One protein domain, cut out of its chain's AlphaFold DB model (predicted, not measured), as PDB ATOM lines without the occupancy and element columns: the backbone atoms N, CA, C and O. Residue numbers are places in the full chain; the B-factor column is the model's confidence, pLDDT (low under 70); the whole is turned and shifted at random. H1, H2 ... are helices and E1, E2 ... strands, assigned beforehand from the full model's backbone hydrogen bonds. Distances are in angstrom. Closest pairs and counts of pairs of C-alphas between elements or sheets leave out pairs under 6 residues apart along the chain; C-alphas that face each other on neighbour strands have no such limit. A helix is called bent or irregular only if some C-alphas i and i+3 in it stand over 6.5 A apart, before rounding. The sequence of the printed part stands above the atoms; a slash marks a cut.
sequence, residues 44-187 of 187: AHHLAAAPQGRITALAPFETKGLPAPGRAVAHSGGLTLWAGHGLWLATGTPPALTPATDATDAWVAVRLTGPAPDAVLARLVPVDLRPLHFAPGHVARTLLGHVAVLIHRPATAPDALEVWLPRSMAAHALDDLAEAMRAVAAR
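This is residues 44 to 187 of the 187 residues of the protein "Sarcosine oxidase subunit gamma" of Alphaproteobacteria bacterium HGW-Alphaproteobacteria-4 (UniProt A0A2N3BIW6). Two twisted five-stranded sheets stand partly face to face with their strands crossed, and the long helix H2 covers the other face of one of them, the sheet E1 E7 E10 E9 E8. The short helix H1 sits beside H2 at that sheet. The 144 printed residues hold two named helices and ten named strands, in the order E1 to E7, H1, E8 to E10, H2; the class is mixed, helices and strands. The sheets, in the orders E1 E7 E10 E9 E8 and E3 E4 E5 E2 E6, are antiparallel throughout. The whole is compact, with a radius of gyration of the C-alphas of 14.7 A, and spans 48 by 32 by 25 A.

Find C-alpha 45 at (273.814, 211.663, 426.005), where E1, residues 45 to 49, begins. Next come E2, 55 to 58, E3, 72 to 75, E4, 78 to 84, 18.9 A long, E5, 87 to 91, and E6, 100 to 102. From C-alpha 107 at (290.820, 215.575, 411.245), E7 runs 19.9 A to residue 113. H1, 118 to 121, is followed by E8, 139 to 144, E9, 147 to 152, and E10, 160 to 166, 19.8 A long. H2, residues 167 to 185, runs 27.0 A to C-alpha 185 at (274.384, 206.738, 432.647).

Start at the strongly twisted sheet with edge strands E1 and E8. Look for N 48 and O 111 of E1 and E7, 3.0 A apart, and N 110 and O 163 of E7 and E10, 2.9 A. E8 E9 E10 is a meander, each strand the antiparallel neighbour of the one before; N 142 and O 149 are 2.9 A apart, N 150 and O 164 2.8 A. The second sheet forms a sandwich with it, two sheets face to face, with the strands of the one at 72 degrees to those of the other; the closest C-alphas of E4 and E8, those of Ala 83 and Arg 141, are 6.2 A apart. Here E3 E4 E5 is a meander, and with E2 a Greek key, E2 being the antiparallel neighbour of E5; N 73 and O 80 are 2.8 A apart, N 81 and O 89 2.8 A, N 56 and O 90 2.8 A. E6 pairs with E2 through N 57 and O 101, 2.8 A. H2 is on the first sheet, making two layers, over E10 at a height of 6.3 A; at 28 degrees on the local plane it only just runs along the strands. H2 is irregular, C-alphas 168 and 171 being 7.7 A apart, with a kink of 28 degrees near residue 174; 13 of its 15 O i to N i+4 pairs are within hydrogen-bond range, and H1 is too short for one. H1 only grazes this sheet and touches residues 177 to 184 of H2 alone, closest at the C-alphas of Val 120 and Ala 180, 5.5 A.

The outline is only just elongated; the C-alphas farthest apart, those of Thr 98 and Arg 187, the chain's last residue, are 48.5 A apart. The links E2 to E3 and H1 to E8 are long, with 13 and 17 residues. The printed part has no cut; its mean pLDDT is 93.9, and no printed residue is under 70.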
ATOM      1  N   ALA A  44     271.056 209.695 428.562       95.31
ATOM      2  CA  ALA A  44     270.663 211.051 428.158       95.31
ATOM      3  C   ALA A  44     271.685 211.769 427.249       95.31
ATOM      4  O   ALA A  44     271.543 212.966 427.003       95.31
ATOM      5  N   HIS A  45     272.736 211.075 426.799       96.81
ATOM      6  CA  HIS A  45     273.814 211.663 426.005       96.81
ATOM      7  C   HIS A  45     273.768 211.168 424.563       96.81
ATOM      8  O   HIS A  45     273.459 210.002 424.298       96.81
ATOM      9  N   HIS A  46     274.150 212.045 423.638       95.69
ATOM     10  CA  HIS A  46     274.162 211.774 422.207       95.69
ATOM     11  C   HIS A  46     275.514 212.151 421.602       95.69
ATOM     12  O   HIS A  46     276.029 213.243 421.844       95.69
ATOM     13  N   LEU A  47     276.062 211.254 420.787       95.00
ATOM     14  CA  LEU A  47     277.203 211.503 419.913       95.00
ATOM     15  C   LEU A  47     276.722 211.557 418.469       95.00
ATOM     16  O   LEU A  47     275.991 210.680 418.009       95.00
ATOM     17  N   ALA A  48     277.164 212.572 417.741       93.31
ATOM     18  CA  ALA A  48     276.936 212.697 416.309       93.31
ATOM     19  C   ALA A  48     278.144 213.347 415.638       93.31
ATOM     20  O   ALA A  48     278.937 214.025 416.293       93.31
ATOM     21  N   ALA A  49     278.277 213.183 414.321       91.00
ATOM     22  CA  ALA A  49     279.284 213.926 413.574       91.00
ATOM     23  C   ALA A  49     279.022 215.428 413.741       91.00
ATOM     24  O   ALA A  49     277.888 215.897 413.581       91.00
ATOM     25  N   ALA A  50     280.057 216.184 414.100       89.88
ATOM     26  CA  ALA A  50     279.965 217.630 414.051       89.88
ATOM     27  C   ALA A  50     280.014 218.065 412.574       89.88
ATOM     28  O   ALA A  50     280.728 217.446 411.780       89.88
ATOM     29  N   PRO A  51     279.264 219.105 412.173       80.19
ATOM     30  CA  PRO A  51     279.336 219.614 410.813       80.19
ATOM     31  C   PRO A  51     280.765 220.059 410.495       80.19
ATOM     32  O   PRO A  51     281.280 220.995 411.106       80.19
ATOM     33  N   GLN A  52     281.393 219.401 409.525       76.56
ATOM     34  CA  GLN A  52     282.725 219.753 409.054       76.56
ATOM     35  C   GLN A  52     282.718 219.925 407.538       76.56
ATOM     36  O   GLN A  52     282.248 219.065 406.797       76.56
ATOM     37  N   GLY A  53     283.191 221.087 407.088       85.00
ATOM     38  CA  GLY A  53     283.532 221.326 405.689       85.00
ATOM     39  C   GLY A  53     285.007 221.015 405.438       85.00
ATOM     40  O   GLY A  53     285.650 220.340 406.238       85.00
ATOM     41  N   ARG A  54     285.570 221.578 404.363       91.94
ATOM     42  CA  ARG A  54     287.023 221.565 404.126       91.94
ATOM     43  C   ARG A  54     287.759 222.100 405.356       91.94
ATOM     44  O   ARG A  54     287.344 223.127 405.892       91.94
ATOM     45  N   ILE A  55     288.836 221.443 405.775       95.06
ATOM     46  CA  ILE A  55     289.664 221.863 406.910       95.06
ATOM     47  C   ILE A  55     291.009 222.328 406.369       95.06
ATOM     48  O   ILE A  55     291.666 221.631 405.605       95.06
ATOM     49  N   THR A  56     291.441 223.514 406.769       96.62
ATOM     50  CA  THR A  56     292.755 224.062 406.441       96.62
ATOM     51  C   THR A  56     293.548 224.252 407.724       96.62
ATOM     52  O   THR A  56     293.105 224.954 408.633       96.62
ATOM     53  N   ALA A  57     294.721 223.633 407.800       97.38
ATOM     54  CA  ALA A  57     295.697 223.901 408.842       97.38
ATOM     55  C   ALA A  57     296.470 225.176 408.492       97.38
ATOM     56  O   ALA A  57     297.045 225.278 407.410       97.38
ATOM     57  N   LEU A  58     296.478 226.139 409.406       97.31
ATOM     58  CA  LEU A  58     297.146 227.426 409.262       97.31
ATOM     59  C   LEU A  58     298.299 227.488 410.261       97.31
ATOM     60  O   LEU A  58     298.075 227.345 411.463       97.31
ATOM     61  N   ALA A  59     299.511 227.729 409.765       96.94
ATOM     62  CA  ALA A  59     300.701 227.896 410.597       96.94
ATOM     63  C   ALA A  59     301.481 229.178 410.257       96.94
ATOM     64  O   ALA A  59     302.680 229.103 409.981       96.94
ATOM     65  N   PRO A  60     300.818 230.351 410.209       95.06
ATOM     66  CA  PRO A  60     301.448 231.571 409.734       95.06
ATOM     67  C   PRO A  60     302.476 232.121 410.720       95.06
ATOM     68  O   PRO A  60     302.386 231.916 411.930       95.06
ATOM     69  N   PHE A  61     303.422 232.895 410.192       92.44
ATOM     70  CA  PHE A  61     304.393 233.630 411.008       92.44
ATOM     71  C   PHE A  61     303.751 234.807 411.762       92.44
ATOM     72  O   PHE A  61     304.210 235.170 412.841       92.44
ATOM     73  N   GLU A  62     302.669 235.373 411.219       91.06
ATOM     74  CA  GLU A  62     301.877 236.431 411.848       91.06
ATOM     75  C   GLU A  62     300.482 235.923 412.213       91.06
ATOM     76  O   GLU A  62     299.791 235.306 411.406       91.06
ATOM     77  N   THR A  63     300.031 236.230 413.429       93.00
ATOM     78  CA  THR A  63     298.767 235.702 413.969       93.00
ATOM     79  C   THR A  63     297.651 236.745 414.015       93.00
ATOM     80  O   THR A  63     296.635 236.552 414.684       93.00
ATOM     81  N   LYS A  64     297.828 237.891 413.348       90.50
ATOM     82  CA  LYS A  64     296.832 238.967 413.347       90.50
ATOM     83  C   LYS A  64     295.544 238.483 412.674       90.50
ATOM     84  O   LYS A  64     295.567 237.998 411.551       90.50
ATOM     85  N   GLY A  65     294.417 238.642 413.368       88.94
ATOM     86  CA  GLY A  65     293.107 238.186 412.889       88.94
ATOM     87  C   GLY A  65     292.811 236.706 413.154       88.94
ATOM     88  O   GLY A  65     291.699 236.269 412.878       88.94
ATOM     89  N   LEU A  66     293.757 235.951 413.725       94.62
ATOM     90  CA  LEU A  66     293.503 234.599 414.212       94.62
ATOM     91  C   LEU A  66     292.982 234.608 415.656       94.62
ATOM     92  O   LEU A  66     293.280 235.531 416.421       94.62
ATOM     93  N   PRO A  67     292.227 233.569 416.059       96.50
ATOM     94  CA  PRO A  67     291.858 233.373 417.452       96.50
ATOM     95  C   PRO A  67     293.085 233.354 418.369       96.50
ATOM     96  O   PRO A  67     294.104 232.735 418.050       96.50
ATOM     97  N   ALA A  68     292.960 233.973 419.541       96.88
ATOM     98  CA  ALA A  68     293.960 233.865 420.597       96.88
ATOM     99  C   ALA A  68     294.134 232.399 421.061       96.88
ATOM    100  O   ALA A  68     293.237 231.574 420.850       96.88
ATOM    101  N   PRO A  69     295.250 232.057 421.733       97.38
ATOM    102  CA  PRO A  69     295.414 230.747 422.350       97.38
ATOM    103  C   PRO A  69     294.206 230.343 423.198       97.38
ATOM    104  O   PRO A  69     293.691 231.123 423.999       97.38
ATOM    105  N   GLY A  70     293.734 229.117 422.987       97.75
ATOM    106  CA  GLY A  70     292.567 228.574 423.671       97.75
ATOM    107  C   GLY A  70     291.223 229.174 423.239       97.75
ATOM    108  O   GLY A  70     290.244 229.092 423.988       97.75
ATOM    109  N   ARG A  71     291.153 229.815 422.064       97.88
ATOM    110  CA  ARG A  71     289.911 230.368 421.503       97.88
ATOM    111  C   ARG A  71     289.575 229.811 420.128       97.88
ATOM    112  O   ARG A  71     290.453 229.455 419.342       97.88
ATOM    113  N   ALA A  72     288.282 229.794 419.848       96.50
ATOM    114  CA  ALA A  72     287.727 229.582 418.528       96.50
ATOM    115  C   ALA A  72     286.810 230.757 418.163       96.50
ATOM    116  O   ALA A  72     286.164 231.352 419.026       96.50
ATOM    117  N   VAL A  73     286.783 231.113 416.882       94.38
ATOM    118  CA  VAL A  73     285.986 232.218 416.347       94.38
ATOM    119  C   VAL A  73     285.226 231.714 415.129       94.38
ATOM    120  O   VAL A  73     285.825 231.251 414.156       94.38
ATOM    121  N   ALA A  74     283.900 231.796 415.195       91.12
ATOM    122  CA  ALA A  74     283.035 231.532 414.055       91.12
ATOM    123  C   ALA A  74     283.049 232.724 413.087       91.12
ATOM    124  O   ALA A  74     283.146 233.879 413.500       91.12
ATOM    125  N   HIS A  75     282.921 232.443 411.796       86.50
ATOM    126  CA  HIS A  75     282.784 233.430 410.729       86.50
ATOM    127  C   HIS A  75     281.728 232.965 409.719       86.50
ATOM    128  O   HIS A  75     281.242 231.837 409.782       86.50
ATOM    129  N   SER A  76     281.369 233.828 408.765       78.50
ATOM    130  CA  SER A  76     280.276 233.598 407.800       78.50
ATOM    131  C   SER A  76     280.410 232.327 406.948       78.50
ATOM    132  O   SER A  76     279.436 231.909 406.331       78.50
ATOM    133  N   GLY A  77     281.592 231.712 406.916       77.56
ATOM    134  CA  GLY A  77     281.886 230.516 406.131       77.56
ATOM    135  C   GLY A  77     282.481 229.358 406.924       77.56
ATOM    136  O   GLY A  77     282.974 228.436 406.285       77.56
ATOM    137  N   GLY A  78     282.492 229.400 408.263       89.75
ATOM    138  CA  GLY A  78     283.063 228.322 409.074       89.75
ATOM    139  C   GLY A  78     283.532 228.737 410.468       89.75
ATOM    140  O   GLY A  78     283.024 229.678 411.076       89.75
ATOM    141  N   LEU A  79     284.495 227.984 410.986       93.62
ATOM    142  CA  LEU A  79     285.076 228.118 412.314       93.62
ATOM    143  C   LEU A  79     286.592 228.108 412.181       93.62
ATOM    144  O   LEU A  79     287.146 227.194 411.581       93.62
ATOM    145  N   THR A  80     287.271 229.067 412.805       95.88
ATOM    146  CA  THR A  80     288.715 228.974 413.030       95.88
ATOM    147  C   THR A  80     288.967 228.706 414.504       95.88
ATOM    148  O   THR A  80     288.491 229.449 415.360       95.88
ATOM    149  N   LEU A  81     289.717 227.654 414.811       96.88
ATOM    150  CA  LEU A  81     290.033 227.223 416.168       96.88
ATOM    151  C   LEU A  81     291.544 227.172 416.394       96.88
ATOM    152  O   LEU A  81     292.306 226.710 415.542       96.88
ATOM    153  N   TRP A  82     291.982 227.643 417.560       98.25
ATOM    154  CA  TRP A  82     293.353 227.449 418.015       98.25
ATOM    155  C   TRP A  82     293.631 225.959 418.234       98.25
ATOM    156  O   TRP A  82     292.922 225.282 418.979       98.25
ATOM    157  N   ALA A  83     294.683 225.454 417.595       97.56
ATOM    158  CA  ALA A  83     295.029 224.037 417.560       97.56
ATOM    159  C   ALA A  83     296.417 223.742 418.151       97.56
ATOM    160  O   ALA A  83     296.946 222.641 417.992       97.56
ATOM    161  N   GLY A  84     297.018 224.702 418.852       95.12
ATOM    162  CA  GLY A  84     298.330 224.572 419.479       95.12
ATOM    163  C   GLY A  84     299.257 225.726 419.122       95.12
ATOM    164  O   GLY A  84     298.895 226.653 418.401       95.12
ATOM    165  N   HIS A  85     300.473 225.692 419.663       93.44
ATOM    166  CA  HIS A  85     301.457 226.742 419.423       93.44
ATOM    167  C   HIS A  85     301.751 226.891 417.923       93.44
ATOM    168  O   HIS A  85     302.267 225.964 417.301       93.44
ATOM    169  N   GLY A  86     301.420 228.055 417.357       95.50
ATOM    170  CA  GLY A  86     301.626 228.341 415.937       95.50
ATOM    171  C   GLY A  86     300.729 227.543 414.986       95.50
ATOM    172  O   GLY A  86     301.054 227.477 413.808       95.50
ATOM    173  N   LEU A  87     299.639 226.927 415.464       97.44
ATOM    174  CA  LEU A  87     298.741 226.125 414.634       97.44
ATOM    175  C   LEU A  87     297.272 226.462 414.897       97.44
ATOM    176  O   LEU A  87     296.811 226.470 416.041       97.44
ATOM    177  N   TRP A  88     296.519 226.648 413.817       97.81
ATOM    178  CA  TRP A  88     295.066 226.798 413.818       97.81
ATOM    179  C   TRP A  88     294.446 225.860 412.793       97.81
ATOM    180  O   TRP A  88     295.063 225.555 411.773       97.81
ATOM    181  N   LEU A  89     293.216 225.423 413.049       97.06
ATOM    182  CA  LEU A  89     292.394 224.740 412.054       97.06
ATOM    183  C   LEU A  89     291.239 225.661 411.672       97.06
ATOM    184  O   LEU A  89     290.555 226.194 412.543       97.06
ATOM    185  N   ALA A  90     291.034 225.859 410.378       95.62
ATOM    186  CA  ALA A  90     289.930 226.635 409.838       95.62
ATOM    187  C   ALA A  90     289.027 225.734 409.000       95.62
ATOM    188  O   ALA A  90     289.519 224.983 408.159       95.62
ATOM    189  N   THR A  91     287.718 225.807 409.213       94.44
ATOM    190  CA  THR A  91     286.727 225.095 408.406       94.44
ATOM    191  C   THR A  91     286.114 225.999 407.342       94.44
ATOM    192  O   THR A  91     286.008 227.214 407.514       94.44
ATOM    193  N   GLY A  92     285.697 225.395 406.229       90.94
ATOM    194  CA  GLY A  92     285.057 226.085 405.115       90.94
ATOM    195  C   GLY A  92     286.024 226.998 404.365       90.94
ATOM    196  O   GLY A  92     287.002 226.515 403.790       90.94
ATOM    197  N   THR A  93     285.746 228.302 404.319       88.19
ATOM    198  CA  THR A  93     286.643 229.280 403.676       88.19
ATOM    199  C   THR A  93     287.612 229.848 404.714       88.19
ATOM    200  O   THR A  93     287.194 230.694 405.509       88.19
ATOM    201  N   PRO A  94     288.885 229.409 404.731       84.75
ATOM    202  CA  PRO A  94     289.850 229.892 405.706       84.75
ATOM    203  C   PRO A  94     290.240 231.349 405.414       84.75
ATOM    204  O   PRO A  94     290.133 231.804 404.269       84.75
ATOM    205  N   PRO A  95     290.747 232.086 406.416       85.00
ATOM    206  CA  PRO A  95     291.431 233.349 406.165       85.00
ATOM    207  C   PRO A  95     292.633 233.133 405.229       85.00
ATOM    208  O   PRO A  95     293.301 232.099 405.286       85.00
ATOM    209  N   ALA A  96     292.921 234.120 404.377       88.38
ATOM    210  CA  ALA A  96     294.017 234.078 403.407       88.38
ATOM    211  C   ALA A  96     295.385 234.302 404.086       88.38
ATOM    212  O   ALA A  96     296.018 235.342 403.916       88.38
ATOM    213  N   LEU A  97     295.812 233.329 404.893       90.12
ATOM    214  CA  LEU A  97     297.069 233.318 405.640       90.12
ATOM    215  C   LEU A  97     297.962 232.171 405.154       90.12
ATOM    216  O   LEU A  97     297.461 231.138 404.718       90.12
ATOM    217  N   THR A  98     299.280 232.337 405.244       91.12
ATOM    218  CA  THR A  98     300.264 231.322 404.842       91.12
ATOM    219  C   THR A  98     301.359 231.157 405.902       91.12
ATOM    220  O   THR A  98     301.684 232.134 406.582       91.12
ATOM    221  N   PRO A  99     301.976 229.964 406.032       95.81
ATOM    222  CA  PRO A  99     301.651 228.698 405.361       95.81
ATOM    223  C   PRO A  99     300.263 228.131 405.697       95.81
ATOM    224  O   PRO A  99     299.790 228.239 406.831       95.81
ATOM    225  N   ALA A 100     299.634 227.514 404.694       95.69
ATOM    226  CA  ALA A 100     298.339 226.854 404.799       95.69
ATOM    227  C   ALA A 100     298.377 225.497 404.090       95.69
ATOM    228  O   ALA A 100     298.936 225.388 402.998       95.69
ATOM    229  N   THR A 101     297.754 224.490 404.698       96.75
ATOM    230  CA  THR A 101     297.717 223.115 404.183       96.75
ATOM    231  C   THR A 101     296.301 222.568 404.273       96.75
ATOM    232  O   THR A 101     295.642 222.739 405.300       96.75
ATOM    233  N   ASP A 102     295.831 221.887 403.228       95.38
ATOM    234  CA  ASP A 102     294.584 221.125 403.315       95.38
ATOM    235  C   ASP A 102     294.768 219.955 404.291       95.38
ATOM    236  O   ASP A 102     295.668 219.130 404.144       95.38
ATOM    237  N   ALA A 103     293.935 219.931 405.323       95.06
ATOM    238  CA  ALA A 103     293.956 218.951 406.397       95.06
ATOM    239  C   ALA A 103     292.582 218.285 406.572       95.06
ATOM    240  O   ALA A 103     292.296 217.745 407.643       95.06
ATOM    241  N   THR A 104     291.731 218.329 405.540       92.81
ATOM    242  CA  THR A 104     290.362 217.789 405.572       92.81
ATOM    243  C   THR A 104     290.339 216.315 405.959       92.81
ATOM    244  O   THR A 104     289.577 215.925 406.835       92.81
ATOM    245  N   ASP A 105     291.238 215.508 405.396       90.50
ATOM    246  CA  ASP A 105     291.312 214.076 405.706       90.50
ATOM    247  C   ASP A 105     292.148 213.751 406.951       90.50
ATOM    248  O   ASP A 105     292.214 212.596 407.376       90.50
ATOM    249  N   ALA A 106     292.778 214.751 407.571       92.69
ATOM    250  CA  ALA A 106     293.577 214.545 408.775       92.69
ATOM    251  C   ALA A 106     292.723 214.561 410.050       92.69
ATOM    252  O   ALA A 106     293.057 213.876 411.019       92.69
ATOM    253  N   TRP A 107     291.621 215.312 410.054       94.06
ATOM    254  CA  TRP A 107     290.820 215.575 411.245       94.06
ATOM    255  C   TRP A 107     289.366 215.188 411.050       94.06
ATOM    256  O   TRP A 107     288.806 215.321 409.967       94.06
ATOM    257  N   VAL A 108     288.739 214.766 412.142       93.56
ATOM    258  CA  VAL A 108     287.287 214.690 412.247       93.56
ATOM    259  C   VAL A 108     286.805 215.287 413.557       93.56
ATOM    260  O   VAL A 108     287.541 215.301 414.542       93.56
ATOM    261  N   ALA A 109     285.566 215.760 413.570       94.44
ATOM    262  CA  ALA A 109     284.932 216.338 414.738       94.44
ATOM    263  C   ALA A 109     283.652 215.583 415.110       94.44
ATOM    264  O   ALA A 109     282.793 215.291 414.275       94.44
ATOM    265  N   VAL A 110     283.519 215.285 416.398       95.25
ATOM    266  CA  VAL A 110     282.363 214.617 416.997       95.25
ATOM    267  C   VAL A 110     281.728 215.569 417.989       95.25
ATOM    268  O   VAL A 110     282.430 216.174 418.792       95.25
ATOM    269  N   ARG A 111     280.408 215.693 417.967       96.12
ATOM    270  CA  ARG A 111     279.662 216.505 418.920       96.12
ATOM    271  C   ARG A 111     278.988 215.614 419.954       96.12
ATOM    272  O   ARG A 111     278.188 214.754 419.596       96.12
ATOM    273  N   LEU A 112     279.306 215.873 421.217       97.06
ATOM    274  CA  LEU A 112     278.673 215.309 422.399       97.06
ATOM    275  C   LEU A 112     277.653 216.309 422.948       97.06
ATOM    276  O   LEU A 112     277.999 217.448 423.273       97.06
ATOM    277  N   THR A 113     276.407 215.871 423.075       96.88
ATOM    278  CA  THR A 113     275.324 216.619 423.721       96.88
ATOM    279  C   THR A 113     274.669 215.778 424.811       96.88
ATOM    280  O   THR A 113     274.828 214.559 424.857       96.88
ATOM    281  N   GLY A 114     273.942 216.440 425.706       94.69
ATOM    282  CA  GLY A 114     273.290 215.823 426.858       94.69
ATOM    283  C   GLY A 114     273.441 216.700 428.101       94.69
ATOM    284  O   GLY A 114     274.081 217.751 428.034       94.69
ATOM    285  N   PRO A 115     272.857 216.307 429.238       93.62
ATOM    286  CA  PRO A 115     273.029 217.034 430.489       93.62
ATOM    287  C   PRO A 115     274.475 216.916 430.988       93.62
ATOM    288  O   PRO A 115     274.982 215.811 431.138       93.62
ATOM    289  N   ALA A 116     275.121 218.047 431.291       93.38
ATOM    290  CA  ALA A 116     276.499 218.099 431.803       93.38
ATOM    291  C   ALA A 116     277.495 217.245 430.975       93.38
ATOM    292  O   ALA A 116     278.123 216.328 431.513       93.38
ATOM    293  N   PRO A 117     277.674 217.529 429.667       95.69
ATOM    294  CA  PRO A 117     278.515 216.713 428.783       95.69
ATOM    295  C   PRO A 117     279.988 216.677 429.228       95.69
ATOM    296  O   PRO A 117     280.719 215.739 428.916       95.69
ATOM    297  N   ASP A 118     280.432 217.665 430.006       96.50
ATOM    298  CA  ASP A 118     281.746 217.681 430.646       96.50
ATOM    299  C   ASP A 118     281.947 216.512 431.625       96.50
ATOM    300  O   ASP A 118     283.063 216.009 431.741       96.50
ATOM    301  N   ALA A 119     280.886 216.005 432.260       96.19
ATOM    302  CA  ALA A 119     280.966 214.869 433.178       96.19
ATOM    303  C   ALA A 119     281.321 213.543 432.481       96.19
ATOM    304  O   ALA A 119     281.874 212.649 433.128       96.19
ATOM    305  N   VAL A 120     281.011 213.413 431.184       96.62
ATOM    306  CA  VAL A 120     281.432 212.280 430.340       96.62
ATOM    307  C   VAL A 120     282.930 212.370 430.067       96.62
ATOM    308  O   VAL A 120     283.661 211.400 430.244       96.62
ATOM    309  N   LEU A 121     283.412 213.558 429.697       97.06
ATOM    310  CA  LEU A 121     284.815 213.770 429.344       97.06
ATOM    311  C   LEU A 121     285.746 213.849 430.559       97.06
ATOM    312  O   LEU A 121     286.938 213.598 430.413       97.06
ATOM    313  N   ALA A 122     285.232 214.133 431.758       95.00
ATOM    314  CA  ALA A 122     286.024 214.367 432.969       95.00
ATOM    315  C   ALA A 122     286.994 213.231 433.353       95.00
ATOM    316  O   ALA A 122     287.967 213.480 434.059       95.00
ATOM    317  N   ARG A 123     286.741 211.983 432.925       89.38
ATOM    318  CA  ARG A 123     287.655 210.842 433.158       89.38
ATOM    319  C   ARG A 123     288.598 210.570 431.986       89.38
ATOM    320  O   ARG A 123     289.566 209.839 432.161       89.38
ATOM    321  N   LEU A 124     288.299 211.122 430.811       95.88
ATOM    322  CA  LEU A 124     289.055 210.909 429.579       95.88
ATOM    323  C   LEU A 124     290.055 212.031 429.309       95.88
ATOM    324  O   LEU A 124     291.092 211.774 428.700       95.88
ATOM    325  N   VAL A 125     289.751 213.259 429.740       97.31
ATOM    326  CA  VAL A 125     290.601 214.428 429.508       97.31
ATOM    327  C   VAL A 125     291.146 215.003 430.821       97.31
ATOM    328  O   VAL A 125     290.419 215.067 431.811       97.31
ATOM    329  N   PRO A 126     292.403 215.481 430.850       96.44
ATOM    330  CA  PRO A 126     293.007 216.063 432.051       96.44
ATOM    331  C   PRO A 126     292.620 217.530 432.312       96.44
ATOM    332  O   PRO A 126     292.996 218.089 433.340       96.44
ATOM    333  N   VAL A 127     291.925 218.186 431.378       96.56
ATOM    334  CA  VAL A 127     291.559 219.610 431.475       96.56
ATOM    335  C   VAL A 127     290.165 219.781 432.074       96.56
ATOM    336  O   VAL A 127     289.266 218.986 431.810       96.56
ATOM    337  N   ASP A 128     289.963 220.843 432.855       96.88
ATOM    338  CA  ASP A 128     288.653 221.151 433.427       96.88
ATOM    339  C   ASP A 128     287.726 221.759 432.371       96.88
ATOM    340  O   ASP A 128     287.937 222.881 431.907       96.88
ATOM    341  N   LEU A 129     286.692 221.004 432.003       97.44
ATOM    342  CA  LEU A 129     285.715 221.399 430.995       97.44
ATOM    343  C   LEU A 129     284.445 222.011 431.584       97.44
ATOM    344  O   LEU A 129     283.529 222.315 430.821       97.44
ATOM    345  N   ARG A 130     284.357 222.221 432.904       95.81
ATOM    346  CA  ARG A 130     283.165 222.819 433.520       95.81
ATOM    347  C   ARG A 130     282.929 224.234 432.975       95.81
ATOM    348  O   ARG A 130     283.901 224.972 432.792       95.81
ATOM    349  N   PRO A 131     281.667 224.669 432.779       93.94
ATOM    350  CA  PRO A 131     281.354 225.967 432.167       93.94
ATOM    351  C   PRO A 131     282.034 227.180 432.821       93.94
ATOM    352  O   PRO A 131     282.326 228.156 432.135       93.94
ATOM    353  N   LEU A 132     282.328 227.104 434.126       94.75
ATOM    354  CA  LEU A 132     283.033 228.155 434.868       94.75
ATOM    355  C   LEU A 132     284.462 228.413 434.350       94.75
ATOM    356  O   LEU A 132     284.923 229.550 434.383       94.75
ATOM    357  N   HIS A 133     285.159 227.378 433.873       95.44
ATOM    358  CA  HIS A 133     286.546 227.468 433.392       95.44
ATOM    359  C   HIS A 133     286.653 227.318 431.869       95.44
ATOM    360  O   HIS A 133     287.557 227.870 431.235       95.44
ATOM    361  N   PHE A 134     285.706 226.604 431.265       97.44
ATOM    362  CA  PHE A 134     285.664 226.310 429.840       97.44
ATOM    363  C   PHE A 134     284.396 226.882 429.205       97.44
ATOM    364  O   PHE A 134     283.459 226.156 428.876       97.44
ATOM    365  N   ALA A 135     284.365 228.209 429.087       96.25
ATOM    366  CA  ALA A 135     283.226 228.967 428.582       96.25
ATOM    367  C   ALA A 135     282.999 228.757 427.068       96.25
ATOM    368  O   ALA A 135     283.900 228.303 426.356       96.25
ATOM    369  N   PRO A 136     281.808 229.093 426.538       96.88
ATOM    370  CA  PRO A 136     281.543 229.020 425.101       96.88
ATOM    371  C   PRO A 136     282.578 229.804 424.274       96.88
ATOM    372  O   PRO A 136     282.991 230.901 424.646       96.88
ATOM    373  N   GLY A 137     283.023 229.225 423.157       96.62
ATOM    374  CA  GLY A 137     284.123 229.730 422.328       96.62
ATOM    375  C   GLY A 137     285.525 229.334 422.812       96.62
ATOM    376  O   GLY A 137     286.516 229.667 422.154       96.62
ATOM    377  N   HIS A 138     285.652 228.625 423.940       97.94
ATOM    378  CA  HIS A 138     286.930 228.040 424.343       97.94
ATOM    379  C   HIS A 138     287.260 226.801 423.509       97.94
ATOM    380  O   HIS A 138     286.394 225.990 423.171       97.94
ATOM    381  N   VAL A 139     288.552 226.638 423.237       98.19
ATOM    382  CA  VAL A 139     289.141 225.407 422.712       98.19
ATOM    383  C   VAL A 139     290.336 225.022 423.581       98.19
ATOM    384  O   VAL A 139     291.051 225.891 424.074       98.19
ATOM    385  N   ALA A 140     290.568 223.734 423.787       97.88
ATOM    386  CA  ALA A 140     291.740 223.224 424.480       97.88
ATOM    387  C   ALA A 140     292.370 222.108 423.660       97.88
ATOM    388  O   ALA A 140     291.700 221.138 423.315       97.88
ATOM    389  N   ARG A 141     293.674 222.212 423.398       97.50
ATOM    390  CA  ARG A 141     294.465 221.069 422.948       97.50
ATOM    391  C   ARG A 141     294.817 220.223 424.160       97.50
ATOM    392  O   ARG A 141     295.400 220.733 425.112       97.50
ATOM    393  N   THR A 142     294.450 218.953 424.124       97.31
ATOM    394  CA  THR A 142     294.595 218.043 425.259       97.31
ATOM    395  C   THR A 142     294.733 216.600 424.774       97.31
ATOM    396  O   THR A 142     294.913 216.347 423.580       97.31
ATOM    397  N   LEU A 143     294.671 215.655 425.705       96.31
ATOM    398  CA  LEU A 143     294.545 214.231 425.437       96.31
ATOM    399  C   LEU A 143     293.125 213.762 425.768       96.31
ATOM    400  O   LEU A 143     292.543 214.222 426.748       96.31
ATOM    401  N   LEU A 144     292.602 212.842 424.963       95.94
ATOM    402  CA  LEU A 144     291.478 211.965 425.287       95.94
ATOM    403  C   LEU A 144     292.070 210.562 425.406       95.94
ATOM    404  O   LEU A 144     292.482 209.981 424.401       95.94
ATOM    405  N   GLY A 145     292.239 210.077 426.635       90.88
ATOM    406  CA  GLY A 145     293.071 208.900 426.893       90.88
ATOM    407  C   GLY A 145     294.501 209.124 426.381       90.88
ATOM    408  O   GLY A 145     295.231 209.969 426.898       90.88
ATOM    409  N   HIS A 146     294.887 208.395 425.330       88.06
ATOM    410  CA  HIS A 146     296.197 208.514 424.672       88.06
ATOM    411  C   HIS A 146     296.154 209.247 423.317       88.06
ATOM    412  O   HIS A 146     297.177 209.380 422.644       88.06
ATOM    413  N   VAL A 147     294.984 209.740 422.909       93.56
ATOM    414  CA  VAL A 147     294.750 210.411 421.625       93.56
ATOM    415  C   VAL A 147     294.890 211.922 421.810       93.56
ATOM    416  O   VAL A 147     294.202 212.515 422.634       93.56
ATOM    417  N   ALA A 148     295.754 212.574 421.027       95.31
ATOM    418  CA  ALA A 148     295.821 214.036 420.996       95.31
ATOM    419  C   ALA A 148     294.586 214.614 420.296       95.31
ATOM    420  O   ALA A 148     294.338 214.309 419.131       95.31
ATOM    421  N   VAL A 149     293.839 215.466 420.996       97.62
ATOM    422  CA  VAL A 149     292.571 216.036 420.520       97.62
ATOM    423  C   VAL A 149     292.499 217.537 420.778       97.62
ATOM    424  O   VAL A 149     293.258 218.093 421.579       97.62
ATOM    425  N   LEU A 150     291.545 218.193 420.125       98.25
ATOM    426  CA  LEU A 150     291.068 219.512 420.514       98.25
ATOM    427  C   LEU A 150     289.647 219.362 421.053       98.25
ATOM    428  O   LEU A 150     288.787 218.783 420.398       98.25
ATOM    429  N   ILE A 151     289.395 219.891 422.242       98.06
ATOM    430  CA  ILE A 151     288.044 220.017 422.783       98.06
ATOM    431  C   ILE A 151     287.582 221.439 422.520       98.06
ATOM    432  O   ILE A 151     288.308 222.366 422.857       98.06
ATOM    433  N   HIS A 152     286.402 221.624 421.945       97.88
ATOM    434  CA  HIS A 152     285.809 222.928 421.654       97.88
ATOM    435  C   HIS A 152     284.412 223.009 422.274       97.88
ATOM    436  O   HIS A 152     283.623 222.077 422.137       97.88
ATOM    437  N   ARG A 153     284.085 224.115 422.953       97.56
ATOM    438  CA  ARG A 153     282.708 224.406 423.385       97.56
ATOM    439  C   ARG A 153     282.101 225.422 422.416       97.56
ATOM    440  O   ARG A 153     282.505 226.586 422.470       97.56
ATOM    441  N   PRO A 154     281.149 225.043 421.548       95.12
ATOM    442  CA  PRO A 154     280.589 225.965 420.567       95.12
ATOM    443  C   PRO A 154     279.909 227.174 421.217       95.12
ATOM    444  O   PRO A 154     279.154 227.039 422.176       95.12
ATOM    445  N   ALA A 155     280.126 228.363 420.650       92.69
ATOM    446  CA  ALA A 155     279.517 229.602 421.143       92.69
ATOM    447  C   ALA A 155     277.975 229.587 421.086       92.69
ATOM    448  O   ALA A 155     277.315 230.172 421.938       92.69
ATOM    449  N   THR A 156     277.404 228.905 420.090       90.62
ATOM    450  CA  THR A 156     275.953 228.827 419.842       90.62
ATOM    451  C   THR A 156     275.282 227.606 420.469       90.62
ATOM    452  O   THR A 156     274.059 227.507 420.445       90.62
ATOM    453  N   ALA A 157     276.062 226.675 421.021       90.44
ATOM    454  CA  ALA A 157     275.567 225.465 421.666       90.44
ATOM    455  C   ALA A 157     276.359 225.239 422.965       90.44
ATOM    456  O   ALA A 157     277.225 224.364 423.011       90.44
ATOM    457  N   PRO A 158     276.103 226.049 424.011       84.62
ATOM    458  CA  PRO A 158     276.879 226.007 425.246       84.62
ATOM    459  C   PRO A 158     276.756 224.663 425.968       84.62
ATOM    460  O   PRO A 158     277.695 224.290 426.657       84.62
ATOM    461  N   ASP A 159     275.673 223.913 425.763       90.19
ATOM    462  CA  ASP A 159     275.452 222.572 426.332       90.19
ATOM    463  C   ASP A 159     276.004 221.437 425.449       90.19
ATOM    464  O   ASP A 159     275.636 220.272 425.602       90.19
ATOM    465  N   ALA A 160     276.880 221.766 424.499       95.62
ATOM    466  CA  ALA A 160     277.566 220.808 423.646       95.62
ATOM    467  C   ALA A 160     279.083 220.926 423.804       95.62
ATOM    468  O   ALA A 160     279.631 222.005 424.035       95.62
ATOM    469  N   LEU A 161     279.769 219.803 423.621       97.81
ATOM    470  CA  LEU A 161     281.219 219.755 423.483       97.81
ATOM    471  C   LEU A 161     281.562 219.057 422.174       97.81
ATOM    472  O   LEU A 161     280.996 218.020 421.837       97.81
ATOM    473  N   GLU A 162     282.485 219.636 421.425       97.19
ATOM    474  CA  GLU A 162     283.027 219.058 420.206       97.19
ATOM    475  C   GLU A 162     284.421 218.503 420.477       97.19
ATOM    476  O   GLU A 162     285.284 219.192 421.023       97.19
ATOM    477  N   VAL A 163     284.641 217.259 420.075       97.25
ATOM    478  CA  VAL A 163     285.918 216.557 420.146       97.25
ATOM    479  C   VAL A 163     286.473 216.452 418.733       97.25
ATOM    480  O   VAL A 163     285.959 215.702 417.905       97.25
ATOM    481  N   TRP A 164     287.519 217.220 418.464       97.38
ATOM    482  CA  TRP A 164     288.282 217.196 417.223       97.38
ATOM    483  C   TRP A 164     289.470 216.264 417.390       97.38
ATOM    484  O   TRP A 164     290.298 216.456 418.281       97.38
ATOM    485  N   LEU A 165     289.574 215.260 416.534       95.31
ATOM    486  CA  LEU A 165     290.523 214.166 416.692       95.31
ATOM    487  C   LEU A 165     291.101 213.726 415.338       95.31
ATOM    488  O   LEU A 165     290.461 213.936 414.303       95.31
ATOM    489  N   PRO A 166     292.301 213.117 415.313       94.56
ATOM    490  CA  PRO A 166     292.869 212.566 414.093       94.56
ATOM    491  C   PRO A 166     291.955 211.495 413.503       94.56
ATOM    492  O   PRO A 166     291.554 210.563 414.203       94.56
ATOM    493  N   ARG A 167     291.672 211.582 412.200       92.25
ATOM    494  CA  ARG A 167     290.772 210.652 411.498       92.25
ATOM    495  C   ARG A 167     291.124 209.177 411.730       92.25
ATOM    496  O   ARG A 167     290.229 208.351 411.884       92.25
ATOM    497  N   SER A 168     292.411 208.845 411.789       91.38
ATOM    498  CA  SER A 168     292.909 207.478 412.007       91.38
ATOM    499  C   SER A 168     292.612 206.911 413.401       91.38
ATOM    500  O   SER A 168     292.606 205.695 413.565       91.38
ATOM    501  N   MET A 169     292.358 207.765 414.394       93.00
ATOM    502  CA  MET A 169     292.058 207.377 415.777       93.00
ATOM    503  C   MET A 169     290.570 207.517 416.117       93.00
ATOM    504  O   MET A 169     290.194 207.335 417.273       93.00
ATOM    505  N   ALA A 170     289.720 207.803 415.124       90.19
ATOM    506  CA  ALA A 170     288.292 208.016 415.329       90.19
ATOM    507  C   ALA A 170     287.607 206.818 415.981       90.19
ATOM    508  O   ALA A 170     287.045 206.982 417.054       90.19
ATOM    509  N   ALA A 171     287.712 205.619 415.404       88.69
ATOM    510  CA  ALA A 171     287.059 204.430 415.959       88.69
ATOM    511  C   ALA A 171     287.423 204.202 417.438       88.69
ATOM    512  O   ALA A 171     286.541 204.060 418.275       88.69
ATOM    513  N   HIS A 172     288.714 204.289 417.768       90.25
ATOM    514  CA  HIS A 172     289.184 204.116 419.140       90.25
ATOM    515  C   HIS A 172     288.635 205.186 420.097       90.25
ATOM    516  O   HIS A 172     288.092 204.852 421.145       90.25
ATOM    517  N   ALA A 173     288.719 206.467 419.724       92.56
ATOM    518  CA  ALA A 173     288.202 207.553 420.557       92.56
ATOM    519  C   ALA A 173     286.679 207.462 420.761       92.56
ATOM    520  O   ALA A 173     286.164 207.885 421.793       92.56
ATOM    521  N   LEU A 174     285.950 206.919 419.785       91.50
ATOM    522  CA  LEU A 174     284.508 206.711 419.881       91.50
ATOM    523  C   LEU A 174     284.136 205.592 420.846       91.50
ATOM    524  O   LEU A 174     283.174 205.759 421.594       91.50
ATOM    525  N   ASP A 175     284.896 204.499 420.866       92.12
ATOM    526  CA  ASP A 175     284.711 203.431 421.848       92.12
ATOM    527  C   ASP A 175     284.935 203.956 423.276       92.12
ATOM    528  O   ASP A 175     284.101 203.722 424.155       92.12
ATOM    529  N   ASP A 176     285.992 204.751 423.485       94.69
ATOM    530  CA  ASP A 176     286.282 205.398 424.772       94.69
ATOM    531  C   ASP A 176     285.152 206.347 425.206       94.69
ATOM    532  O   ASP A 176     284.723 206.341 426.364       94.69
ATOM    533  N   LEU A 177     284.629 207.154 424.274       95.00
ATOM    534  CA  LEU A 177     283.502 208.052 424.532       95.00
ATOM    535  C   LEU A 177     282.228 207.276 424.881       95.00
ATOM    536  O   LEU A 177     281.539 207.635 425.838       95.00
ATOM    537  N   ALA A 178     281.919 206.213 424.138       94.25
ATOM    538  CA  ALA A 178     280.748 205.384 424.387       94.25
ATOM    539  C   ALA A 178     280.825 204.712 425.765       94.25
ATOM    540  O   ALA A 178     279.835 204.695 426.499       94.25
ATOM    541  N   GLU A 179     281.999 204.212 426.152       95.19
ATOM    542  CA  GLU A 179     282.210 203.630 427.476       95.19
ATOM    543  C   GLU A 179     282.053 204.667 428.590       95.19
ATOM    544  O   GLU A 179     281.340 204.433 429.571       95.19
ATOM    545  N   ALA A 180     282.614 205.865 428.413       96.00
ATOM    546  CA  ALA A 180     282.426 206.954 429.364       96.00
ATOM    547  C   ALA A 180     280.946 207.357 429.505       96.00
ATOM    548  O   ALA A 180     280.475 207.573 430.624       96.00
ATOM    549  N   MET A 181     280.186 207.402 428.405       96.56
ATOM    550  CA  MET A 181     278.743 207.671 428.445       96.56
ATOM    551  C   MET A 181     277.980 206.595 429.225       96.56
ATOM    552  O   MET A 181     277.118 206.941 430.033       96.56
ATOM    553  N   ARG A 182     278.303 205.304 429.038       96.44
ATOM    554  CA  ARG A 182     277.692 204.205 429.815       96.44
ATOM    555  C   ARG A 182     277.988 204.353 431.303       96.44
ATOM    556  O   ARG A 182     277.073 204.258 432.117       96.44
ATOM    557  N   ALA A 183     279.239 204.656 431.652       95.62
ATOM    558  CA  ALA A 183     279.647 204.870 433.036       95.62
ATOM    559  C   ALA A 183     278.918 206.057 433.686       95.62
ATOM    560  O   ALA A 183     278.591 206.006 434.869       95.62
ATOM    561  N   VAL A 184     278.638 207.126 432.930       95.88
ATOM    562  CA  VAL A 184     277.828 208.254 433.416       95.88
ATOM    563  C   VAL A 184     276.366 207.859 433.596       95.88
ATOM    564  O   VAL A 184     275.787 208.220 434.615       95.88
ATOM    565  N   ALA A 185     275.790 207.137 432.636       94.81
ATOM    566  CA  ALA A 185     274.384 206.738 432.647       94.81
ATOM    567  C   ALA A 185     274.035 205.723 433.750       94.81
ATOM    568  O   ALA A 185     272.868 205.598 434.106       94.81
ATOM    569  N   ALA A 186     275.027 204.996 434.271       94.12
ATOM    570  CA  ALA A 186     274.855 204.016 435.343       94.12
ATOM    571  C   ALA A 186     274.914 204.606 436.770       94.12
ATOM    572  O   ALA A 186     274.788 203.847 437.731       94.12
ATOM    573  N   ARG A 187     275.158 205.915 436.919       86.50
ATOM    574  CA  ARG A 187     275.174 206.623 438.214       86.50
ATOM    575  C   ARG A 187     273.785 207.105 438.598       86.50
ATOM    576  O   ARG A 187     273.481 207.022 439.805       86.50
TER     577      ARG A 187